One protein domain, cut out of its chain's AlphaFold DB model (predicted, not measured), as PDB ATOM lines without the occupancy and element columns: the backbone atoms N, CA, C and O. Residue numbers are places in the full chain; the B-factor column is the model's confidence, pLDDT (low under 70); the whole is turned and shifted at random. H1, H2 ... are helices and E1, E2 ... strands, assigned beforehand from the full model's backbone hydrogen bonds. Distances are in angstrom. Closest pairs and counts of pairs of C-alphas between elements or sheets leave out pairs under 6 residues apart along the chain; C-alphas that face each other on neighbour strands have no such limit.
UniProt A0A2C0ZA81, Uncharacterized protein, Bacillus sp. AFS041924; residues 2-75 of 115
ATOM      1  N   ASP A   2     253.553 381.488 399.405       77.12
ATOM      2  CA  ASP A   2     252.434 382.389 399.138       77.12
ATOM      3  C   ASP A   2     252.808 383.263 397.943       77.12
ATOM      4  O   ASP A   2     253.596 384.201 398.068       77.12
ATOM      5  N   TYR A   3     252.271 382.913 396.774       85.31
ATOM      6  CA  TYR A   3     252.598 383.575 395.514       85.31
ATOM      7  C   TYR A   3     252.265 385.072 395.528       85.31
ATOM      8  O   TYR A   3     252.913 385.831 394.812       85.31
ATOM      9  N   ALA A   4     251.318 385.510 396.368       91.75
ATOM     10  CA  ALA A   4     250.968 386.921 396.503       91.75
ATOM     11  C   ALA A   4     252.084 387.755 397.154       91.75
ATOM     12  O   ALA A   4     252.136 388.965 396.952       91.75
ATOM     13  N   ASN A   5     252.993 387.115 397.899       94.69
ATOM     14  CA  ASN A   5     254.098 387.789 398.580       94.69
ATOM     15  C   ASN A   5     255.421 387.711 397.804       94.69
ATOM     16  O   ASN A   5     256.433 388.204 398.303       94.69
ATOM     17  N   ILE A   6     255.459 387.087 396.619       96.50
ATOM     18  CA  ILE A   6     256.682 387.030 395.808       96.50
ATOM     19  C   ILE A   6     257.004 388.433 395.305       96.50
ATOM     20  O   ILE A   6     256.247 389.029 394.544       96.50
ATOM     21  N   VAL A   7     258.173 388.937 395.692       96.38
ATOM     22  CA  VAL A   7     258.650 390.257 395.260       96.38
ATOM     23  C   VAL A   7     259.737 390.167 394.200       96.38
ATOM     24  O   VAL A   7     259.949 391.119 393.446       96.38
ATOM     25  N   LYS A   8     260.449 389.036 394.123       95.94
ATOM     26  CA  LYS A   8     261.520 388.859 393.145       95.94
ATOM     27  C   LYS A   8     261.850 387.392 392.893       95.94
ATOM     28  O   LYS A   8     261.903 386.597 393.829       95.94
ATOM     29  N   CYS A   9     262.163 387.087 391.638       97.31
ATOM     30  CA  CYS A   9     262.725 385.813 391.205       97.31
ATOM     31  C   CYS A   9     264.042 386.071 390.470       97.31
ATOM     32  O   CYS A   9     264.131 387.000 389.663       97.31
ATOM     33  N   TYR A  10     265.044 385.245 390.747       97.25
ATOM     34  CA  TYR A  10     266.339 385.254 390.082       97.25
ATOM     35  C   TYR A  10     266.663 383.861 389.560       97.25
ATOM     36  O   TYR A  10     266.382 382.867 390.228       97.25
ATOM     37  N   GLU A  11     267.317 383.820 388.404       97.69
ATOM     38  CA  GLU A  11     267.873 382.607 387.816       97.69
ATOM     39  C   GLU A  11     269.390 382.762 387.695       97.69
ATOM     40  O   GLU A  11     269.883 383.770 387.183       97.69
ATOM     41  N   ILE A  12     270.133 381.755 388.143       97.69
ATOM     42  CA  ILE A  12     271.585 381.672 387.990       97.69
ATOM     43  C   ILE A  12     271.878 380.454 387.123       97.69
ATOM     44  O   ILE A  12     271.616 379.322 387.523       97.69
ATOM     45  N   LYS A  13     272.408 380.708 385.925       97.38
ATOM     46  CA  LYS A  13     272.725 379.688 384.910       97.38
ATOM     47  C   LYS A  13     274.139 379.807 384.338       97.38
ATOM     48  O   LYS A  13     274.492 379.085 383.414       97.38
ATOM     49  N   ASP A  14     274.925 380.768 384.826       97.81
ATOM     50  CA  ASP A  14     276.321 380.915 384.418       97.81
ATOM     51  C   ASP A  14     277.149 379.804 385.068       97.81
ATOM     52  O   ASP A  14     277.252 379.730 386.292       97.81
ATOM     53  N   GLU A  15     277.731 378.939 384.242       95.12
ATOM     54  CA  GLU A  15     278.464 377.751 384.682       95.12
ATOM     55  C   GLU A  15     279.640 378.090 385.606       95.12
ATOM     56  O   GLU A  15     279.863 377.397 386.596       95.12
ATOM     57  N   LYS A  16     280.363 379.189 385.351       96.25
ATOM     58  CA  LYS A  16     281.502 379.587 386.191       96.25
ATOM     59  C   LYS A  16     281.032 380.063 387.559       96.25
ATOM     60  O   LYS A  16     281.693 379.800 388.561       96.25
ATOM     61  N   ILE A  17     279.907 380.773 387.608       96.62
ATOM     62  CA  ILE A  17     279.295 381.185 388.874       96.62
ATOM     63  C   ILE A  17     278.815 379.948 389.640       96.62
ATOM     64  O   ILE A  17     279.154 379.792 390.810       96.62
ATOM     65  N   LEU A  18     278.087 379.046 388.982       96.44
ATOM     66  CA  LEU A  18     277.570 377.817 389.587       96.44
ATOM     67  C   LEU A  18     278.690 376.923 390.138       96.44
ATOM     68  O   LEU A  18     278.620 376.487 391.287       96.44
ATOM     69  N   GLU A  19     279.769 376.738 389.379       93.31
ATOM     70  CA  GLU A  19     280.937 375.961 389.798       93.31
ATOM     71  C   GLU A  19     281.598 376.545 391.060       93.31
ATOM     72  O   GLU A  19     282.153 375.803 391.868       93.31
ATOM     73  N   ASN A  20     281.510 377.855 391.285       95.31
ATOM     74  CA  ASN A  20     282.029 378.481 392.502       95.31
ATOM     75  C   ASN A  20     281.042 378.438 393.679       95.31
ATOM     76  O   ASN A  20     281.475 378.458 394.830       95.31
ATOM     77  N   LEU A  21     279.736 378.385 393.409       96.12
ATOM     78  CA  LEU A  21     278.694 378.351 394.438       96.12
ATOM     79  C   LEU A  21     278.522 376.963 395.057       96.12
ATOM     80  O   LEU A  21     278.249 376.858 396.254       96.12
ATOM     81  N   PHE A  22     278.655 375.904 394.257       96.81
ATOM     82  CA  PHE A  22     278.449 374.544 394.738       96.81
ATOM     83  C   PHE A  22     279.644 374.016 395.528       96.81
ATOM     84  O   PHE A  22     280.803 374.082 395.100       96.81
ATOM     85  N   CYS A  23     279.358 373.386 396.663       95.25
ATOM     86  CA  CYS A  23     280.362 372.641 397.405       95.25
ATOM     87  C   CYS A  23     280.699 371.310 396.707       95.25
ATOM     88  O   CYS A  23     280.037 370.863 395.766       95.25
ATOM     89  N   LYS A  24     281.760 370.639 397.172       96.50
ATOM     90  CA  LYS A  24     282.228 369.380 396.567       96.50
ATOM     91  C   LYS A  24     281.155 368.290 396.612       96.50
ATOM     92  O   LYS A  24     281.057 367.484 395.689       96.50
ATOM     93  N   GLU A  25     280.379 368.239 397.686       96.12
ATOM     94  CA  GLU A  25     279.318 367.262 397.902       96.12
ATOM     95  C   GLU A  25     278.135 367.503 396.955       96.12
ATOM     96  O   GLU A  25     277.643 366.550 396.355       96.12
ATOM     97  N   GLU A  26     277.737 368.760 396.756       96.44
ATOM     98  CA  GLU A  26     276.673 369.157 395.821       96.44
ATOM     99  C   GLU A  26     277.056 368.806 394.382       96.44
ATOM    100  O   GLU A  26     276.322 368.092 393.702       96.44
ATOM    101  N   LYS A  27     278.276 369.158 393.951       95.94
ATOM    102  CA  LYS A  27     278.801 368.774 392.627       95.94
ATOM    103  C   LYS A  27     278.771 367.262 392.401       95.94
ATOM    104  O   LYS A  27     278.406 366.792 391.325       95.94
ATOM    105  N   LYS A  28     279.122 366.470 393.423       95.50
ATOM    106  CA  LYS A  28     279.032 365.000 393.355       95.50
ATOM    107  C   LYS A  28     277.588 364.523 393.203       95.50
ATOM    108  O   LYS A  28     277.356 363.580 392.447       95.50
ATOM    109  N   GLN A  29     276.635 365.142 393.901       94.19
ATOM    110  CA  GLN A  29     275.213 364.809 393.786       94.19
ATOM    111  C   GLN A  29     274.679 365.126 392.385       94.19
ATOM    112  O   GLN A  29     274.072 364.252 391.770       94.19
ATOM    113  N   HIS A  30     274.983 366.308 391.848       94.44
ATOM    114  CA  HIS A  30     274.610 366.714 390.491       94.44
ATOM    115  C   HIS A  30     275.190 365.776 389.426       94.44
ATOM    116  O   HIS A  30     274.471 365.283 388.552       94.44
ATOM    117  N   LEU A  31     276.473 365.426 389.549       93.38
ATOM    118  CA  LEU A  31     277.119 364.476 388.646       93.38
ATOM    119  C   LEU A  31     276.496 363.077 388.742       93.38
ATOM    120  O   LEU A  31     276.306 362.409 387.723       93.38
ATOM    121  N   HIS A  32     276.184 362.611 389.956       92.62
ATOM    122  CA  HIS A  32     275.518 361.326 390.157       92.62
ATOM    123  C   HIS A  32     274.121 361.316 389.531       92.62
ATOM    124  O   HIS A  32     273.760 360.344 388.866       92.62
ATOM    125  N   PHE A  33     273.363 362.400 389.712       91.50
ATOM    126  CA  PHE A  33     272.043 362.566 389.118       91.50
ATOM    127  C   PHE A  33     272.122 362.491 387.591       91.50
ATOM    128  O   PHE A  33     271.484 361.630 386.983       91.50
ATOM    129  N   THR A  34     272.999 363.299 386.995       89.81
ATOM    130  CA  THR A  34     273.220 363.356 385.543       89.81
ATOM    131  C   THR A  34     273.566 361.975 384.978       89.81
ATOM    132  O   THR A  34     272.945 361.499 384.032       89.81
ATOM    133  N   LYS A  35     274.506 361.256 385.607       89.00
ATOM    134  CA  LYS A  35     274.954 359.938 385.122       89.00
ATOM    135  C   LYS A  35     273.901 358.837 385.238       89.00
ATOM    136  O   LYS A  35     273.912 357.908 384.435       89.00
ATOM    137  N   LYS A  36     273.053 358.877 386.267       87.06
ATOM    138  CA  LYS A  36     272.170 357.752 386.616       87.06
ATOM    139  C   LYS A  36     270.715 357.962 386.197       87.06
ATOM    140  O   LYS A  36     270.016 356.971 385.973       87.06
ATOM    141  N   TYR A  37     270.266 359.212 386.118       82.25
ATOM    142  CA  TYR A  37     268.851 359.551 385.985       82.25
ATOM    143  C   TYR A  37     268.529 360.368 384.737       82.25
ATOM    144  O   TYR A  37     267.478 360.112 384.161       82.25
ATOM    145  N   ALA A  38     269.407 361.259 384.263       78.44
ATOM    146  CA  ALA A  38     269.081 362.125 383.122       78.44
ATOM    147  C   ALA A  38     268.707 361.334 381.856       78.44
ATOM    148  O   ALA A  38     267.713 361.623 381.196       78.44
ATOM    149  N   SER A  39     269.422 360.241 381.577       81.25
ATOM    150  CA  SER A  39     269.130 359.362 380.436       81.25
ATOM    151  C   SER A  39     267.808 358.592 380.541       81.25
ATOM    152  O   SER A  39     267.338 358.059 379.538       81.25
ATOM    153  N   ARG A  40     267.199 358.512 381.733       86.31
ATOM    154  CA  ARG A  40     265.923 357.811 381.959       86.31
ATOM    155  C   ARG A  40     264.701 358.678 381.666       86.31
ATOM    156  O   ARG A  40     263.623 358.122 381.494       86.31
ATOM    157  N   TYR A  41     264.874 359.997 381.602       84.94
ATOM    158  CA  TYR A  41     263.791 360.962 381.406       84.94
ATOM    159  C   TYR A  41     264.110 361.895 380.229       84.94
ATOM    160  O   TYR A  41     264.298 363.099 380.414       84.94
ATOM    161  N   PRO A  42     264.227 361.353 379.002       78.06
ATOM    162  CA  PRO A  42     264.501 362.173 377.832       78.06
ATOM    163  C   PRO A  42     263.356 363.173 377.617       78.06
ATOM    164  O   PRO A  42     262.205 362.780 377.451       78.06
ATOM    165  N   GLY A  43     263.684 364.467 377.609       81.69
ATOM    166  CA  GLY A  43     262.726 365.556 377.391       81.69
ATOM    167  C   GLY A  43     262.209 366.240 378.660       81.69
ATOM    168  O   GLY A  43     261.527 367.256 378.538       81.69
ATOM    169  N   GLU A  44     262.547 365.750 379.857       88.00
ATOM    170  CA  GLU A  44     262.303 366.508 381.089       88.00
ATOM    171  C   GLU A  44     263.349 367.613 381.278       88.00
ATOM    172  O   GLU A  44     264.529 367.449 380.963       88.00
ATOM    173  N   ASP A  45     262.917 368.751 381.826       89.75
ATOM    174  CA  ASP A  45     263.826 369.820 382.231       89.75
ATOM    175  C   ASP A  45     264.446 369.496 383.594       89.75
ATOM    176  O   ASP A  45     263.871 369.763 384.651       89.75
ATOM    177  N   LEU A  46     265.637 368.906 383.558       92.75
ATOM    178  CA  LEU A  46     266.362 368.451 384.743       92.75
ATOM    179  C   LEU A  46     267.458 369.423 385.193       92.75
ATOM    180  O   LEU A  46     268.241 369.088 386.085       92.75
ATOM    181  N   ARG A  47     267.502 370.644 384.640       93.81
ATOM    182  CA  ARG A  47     268.602 371.601 384.862       93.81
ATOM    183  C   ARG A  47     268.854 371.913 386.339       93.81
ATOM    184  O   ARG A  47     270.004 372.086 386.738       93.81
ATOM    185  N   LEU A  48     267.803 371.952 387.162       93.81
ATOM    186  CA  LEU A  48     267.920 372.136 388.617       93.81
ATOM    187  C   LEU A  48     268.659 370.963 389.281       93.81
ATOM    188  O   LEU A  48     269.523 371.153 390.134       93.81
ATOM    189  N   ASN A  49     268.331 369.736 388.891       93.50
ATOM    190  CA  ASN A  49     268.885 368.520 389.479       93.50
ATOM    191  C   ASN A  49     270.315 368.252 388.991       93.50
ATOM    192  O   ASN A  49     271.140 367.725 389.740       93.50
ATOM    193  N   GLU A  50     270.613 368.652 387.760       93.44
ATOM    194  CA  GLU A  50     271.931 368.552 387.127       93.44
ATOM    195  C   GLU A  50     272.909 369.643 387.584       93.44
ATOM    196  O   GLU A  50     274.082 369.595 387.225       93.44
ATOM    197  N   GLY A  51     272.461 370.606 388.399       94.25
ATOM    198  CA  GLY A  51     273.312 371.697 388.883       94.25
ATOM    199  C   GLY A  51     273.637 372.733 387.803       94.25
ATOM    200  O   GLY A  51     274.660 373.401 387.877       94.25
ATOM    201  N   ILE A  52     272.779 372.860 386.789       96.12
ATOM    202  CA  ILE A  52     272.922 373.804 385.665       96.12
ATOM    203  C   ILE A  52     272.072 375.067 385.896       96.12
ATOM    204  O   ILE A  52     272.257 376.091 385.237       96.12
ATOM    205  N   LEU A  53     271.132 375.013 386.840       97.12
ATOM    206  CA  LEU A  53     270.253 376.120 387.190       97.12
ATOM    207  C   LEU A  53     270.072 376.203 388.706       97.12
ATOM    208  O   LEU A  53     269.816 375.198 389.367       97.12
ATOM    209  N   ILE A  54     270.137 377.422 389.236       98.12
ATOM    210  CA  ILE A  54     269.624 377.764 390.563       98.12
ATOM    211  C   ILE A  54     268.537 378.819 390.392       98.12
ATOM    212  O   ILE A  54     268.776 379.855 389.770       98.12
ATOM    213  N   ASN A  55     267.381 378.590 391.013       97.69
ATOM    214  CA  ASN A  55     266.353 379.618 391.155       97.69
ATOM    215  C   ASN A  55     266.335 380.125 392.592       97.69
ATOM    216  O   ASN A  55     266.313 379.328 393.532       97.69
ATOM    217  N   VAL A  56     266.294 381.444 392.756       97.62
ATOM    218  CA  VAL A  56     266.109 382.101 394.052       97.62
ATOM    219  C   VAL A  56     264.836 382.925 393.999       97.62
ATOM    220  O   VAL A  56     264.709 383.836 393.182       97.62
ATOM    221  N   ILE A  57     263.895 382.615 394.883       97.19
ATOM    222  CA  ILE A  57     262.611 383.306 394.984       97.19
ATOM    223  C   ILE A  57     262.556 383.980 396.346       97.19
ATOM    224  O   ILE A  57     262.786 383.325 397.362       97.19
ATOM    225  N   LEU A  58     262.284 385.284 396.362       96.56
ATOM    226  CA  LEU A  58     262.213 386.096 397.573       96.56
ATOM    227  C   LEU A  58     260.777 386.550 397.821       96.56
ATOM    228  O   LEU A  58     260.103 387.049 396.914       96.56
ATOM    229  N   GLU A  59     260.345 386.420 399.071       96.12
ATOM    230  CA  GLU A  59     259.020 386.807 399.538       96.12
ATOM    231  C   GLU A  59     259.118 387.976 400.524       96.12
ATOM    232  O   GLU A  59     260.008 388.006 401.378       96.12
ATOM    233  N   SER A  60     258.174 388.913 400.460       95.31
ATOM    234  CA  SER A  60     258.027 389.997 401.432       95.31
ATOM    235  C   SER A  60     256.554 390.266 401.715       95.31
ATOM    236  O   SER A  60     255.791 390.586 400.811       95.31
ATOM    237  N   LYS A  61     256.165 390.172 402.989       94.38
ATOM    238  CA  LYS A  61     254.802 390.484 403.451       94.38
ATOM    239  C   LYS A  61     254.510 391.984 403.536       94.38
ATOM    240  O   LYS A  61     253.351 392.375 403.523       94.38
ATOM    241  N   ASP A  62     255.541 392.812 403.694       93.88
ATOM    242  CA  ASP A  62     255.415 394.258 403.932       93.88
ATOM    243  C   ASP A  62     256.050 395.118 402.826       93.88
ATOM    244  O   ASP A  62     256.049 396.346 402.920       93.88
ATOM    245  N   GLY A  63     256.622 394.485 401.796       91.81
ATOM    246  CA  GLY A  63     257.360 395.138 400.715       91.81
ATOM    247  C   GLY A  63     258.678 395.792 401.147       91.81
ATOM    248  O   GLY A  63     259.324 396.443 400.328       91.81
ATOM    249  N   LYS A  64     259.085 395.653 402.416       91.25
ATOM    250  CA  LYS A  64     260.267 396.311 402.999       91.25
ATOM    251  C   LYS A  64     261.328 395.313 403.439       91.25
ATOM    252  O   LYS A  64     262.517 395.592 403.306       91.25
ATOM    253  N   ARG A  65     260.919 394.170 403.991       91.31
ATOM    254  CA  ARG A  65     261.810 393.125 404.509       91.31
ATOM    255  C   ARG A  65     261.493 391.783 403.879       91.31
ATOM    256  O   ARG A  65     260.330 391.447 403.661       91.31
ATOM    257  N   ILE A  66     262.530 390.990 403.630       93.44
ATOM    258  CA  ILE A  66     262.355 389.605 403.198       93.44
ATOM    259  C   ILE A  66     261.740 388.825 404.364       93.44
ATOM    260  O   ILE A  66     262.278 388.810 405.468       93.44
ATOM    261  N   SER A  67     260.596 388.196 404.117       91.94
ATOM    262  CA  SER A  67     259.880 387.357 405.082       91.94
ATOM    263  C   SER A  67     260.011 385.865 404.792       91.94
ATOM    264  O   SER A  67     259.638 385.050 405.634       91.94
ATOM    265  N   GLY A  68     260.496 385.506 403.606       92.56
ATOM    266  CA  GLY A  68     260.640 384.128 403.161       92.56
ATOM    267  C   GLY A  68     261.501 384.037 401.910       92.56
ATOM    268  O   GLY A  68     261.704 385.023 401.200       92.56
ATOM    269  N   TYR A  69     262.029 382.846 401.653       95.38
ATOM    270  CA  TYR A  69     262.787 382.569 400.445       95.38
ATOM    271  C   TYR A  69     262.627 381.107 400.025       95.38
ATOM    272  O   TYR A  69     262.280 380.240 400.826       95.38
ATOM    273  N   THR A  70     262.901 380.825 398.757       95.75
ATOM    274  CA  THR A  70     263.037 379.469 398.224       95.75
ATOM    275  C   THR A  70     264.271 379.417 397.332       95.75
ATOM    276  O   THR A  70     264.444 380.280 396.475       95.75
ATOM    277  N   VAL A  71     265.119 378.406 397.534       96.62
ATOM    278  CA  VAL A  71     266.256 378.092 396.658       96.62
ATOM    279  C   VAL A  71     265.991 376.737 396.012       96.62
ATOM    280  O   VAL A  71     265.824 375.740 396.712       96.62
ATOM    281  N   GLN A  72     265.951 376.697 394.684       95.94
ATOM    282  CA  GLN A  72     265.885 375.460 393.902       95.94
ATOM    283  C   GLN A  72     267.253 375.192 393.266       95.94
ATOM    284  O   GLN A  72     267.967 376.138 392.951       95.94
ATOM    285  N   GLY A  73     267.616 373.921 393.072       93.50
ATOM    286  CA  GLY A  73     268.927 373.534 392.525       93.50
ATOM    287  C   GLY A  73     269.979 373.159 393.577       93.50
ATOM    288  O   GLY A  73     271.155 373.075 393.261       93.50
ATOM    289  N   SER A  74     269.568 372.916 394.830       87.62
ATOM    290  CA  SER A  74     270.405 372.328 395.895       87.62
ATOM    291  C   SER A  74     271.713 373.069 396.218       87.62
ATOM    292  O   SER A  74     272.738 372.442 396.455       87.62
ATOM    293  N   CYS A  75     271.677 374.402 396.297       96.00
ATOM    294  CA  CYS A  75     272.826 375.201 396.734       96.00
ATOM    295  C   CYS A  75     272.706 375.600 398.215       96.00
ATOM    296  O   CYS A  75     271.936 376.495 398.591       96.00
TER     297      CYS A  75
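Overview. This is residues 2 to 75 of the 115 residues of an uncharacterized protein of Bacillus sp. AFS041924 (UniProt A0A2C0ZA81). Picture a small slab of three antiparallel strands, E1, E2 and E3, with two helices, H1 and H2, set off beyond one end of it, so that both faces of the slab are free of named helices. H2 reaches farther out than H1, a long link folds back from H2 to E2 with residues 39 to 45 sticking out, and the turn between E2 and E3 lies at the opposite end of the length. The printed part has 74 residues, with two named helices and three named strands in the order E1, H1, H2, E2, E3; the sheet's order is E1, E2, E3, and the class is mixed, helices and strands. The whole is loose, with a radius of gyration of the C-alphas of 14.6 A, and elongated, spanning 44 by 27 by 18 A.

Arrangement. Begin near the first printed residue with E1, residues 6 to 12, an edge strand of the sheet. Beside it find E2, residues 54 to 59, the inner strand, antiparallel to E1 with an angle of 166 degrees between their directions. The C-alphas of Cys 9 and Ile 57 face each other at 4.5 A; N 10 and O 56, 2.8 A apart, and N 56 and O 10, 2.9 A apart, are within hydrogen-bond range. The other edge strand is E3, residues 68 to 72, antiparallel to E2 at 167 degrees, and the two form a hairpin. Between them the C-alphas of Leu 58 and Tyr 69 face each other at 4.6 A, and N 57 and O 70 are within hydrogen-bond range at 2.9 A. Past E1 look for H1, residues 15 to 21, which is not on the sheet. The closest C-alphas of E1 and H1 are those of Ile 12 and Leu 18, 7.3 A apart, the one pair within 8 A. H1 and E2 are only just apart, their closest C-alphas 8.0 A from each other. Next comes H2, residues 24 to 36, also not on the sheet, with no pair of C-alphas within 10 A of it. H1 and H2 are only just apart as well, at 8.0 A, and H2 is apart from both E1 and E3. In H1 and H2 every O i to N i+4 pair is within hydrogen-bond range.

Along the chain. Find C-alpha 6 at (256.682, 387.030, 395.808), where E1 begins; from there it runs 17.7 A to C-alpha 12. H1, from Glu 15 to Leu 21, measures 9.8 A. Go on to C-alpha 24 at (282.228, 369.380, 396.567); from there H2, the longest helix with 13 residues, runs 18.3 A to Lys 36. E2, from Ile 54 to Glu 59, covers 16.6 A. E3, from Gly 68 to Gln 72, covers 13.7 A and ends at C-alpha 72, at (265.885, 375.460, 393.902).

Size, cuts and confidence. Look at Ser 39 and Asp 62 for the two C-alphas farthest apart, 44.2 A; the first and last printed C-alphas, of Asp 2 and Cys 75, are 21.8 A apart. The printed part has no cut. The links E1 to H1 and H1 to H2 are tight, with 2 residues each, and E2 to E3 is a short link of 8 residues. The link from H2 to E2 is long, residues 37 to 53, and in it residues 39 to 45 stand free. The mean pLDDT of the printed part is 93.0, and no printed residue is under 70.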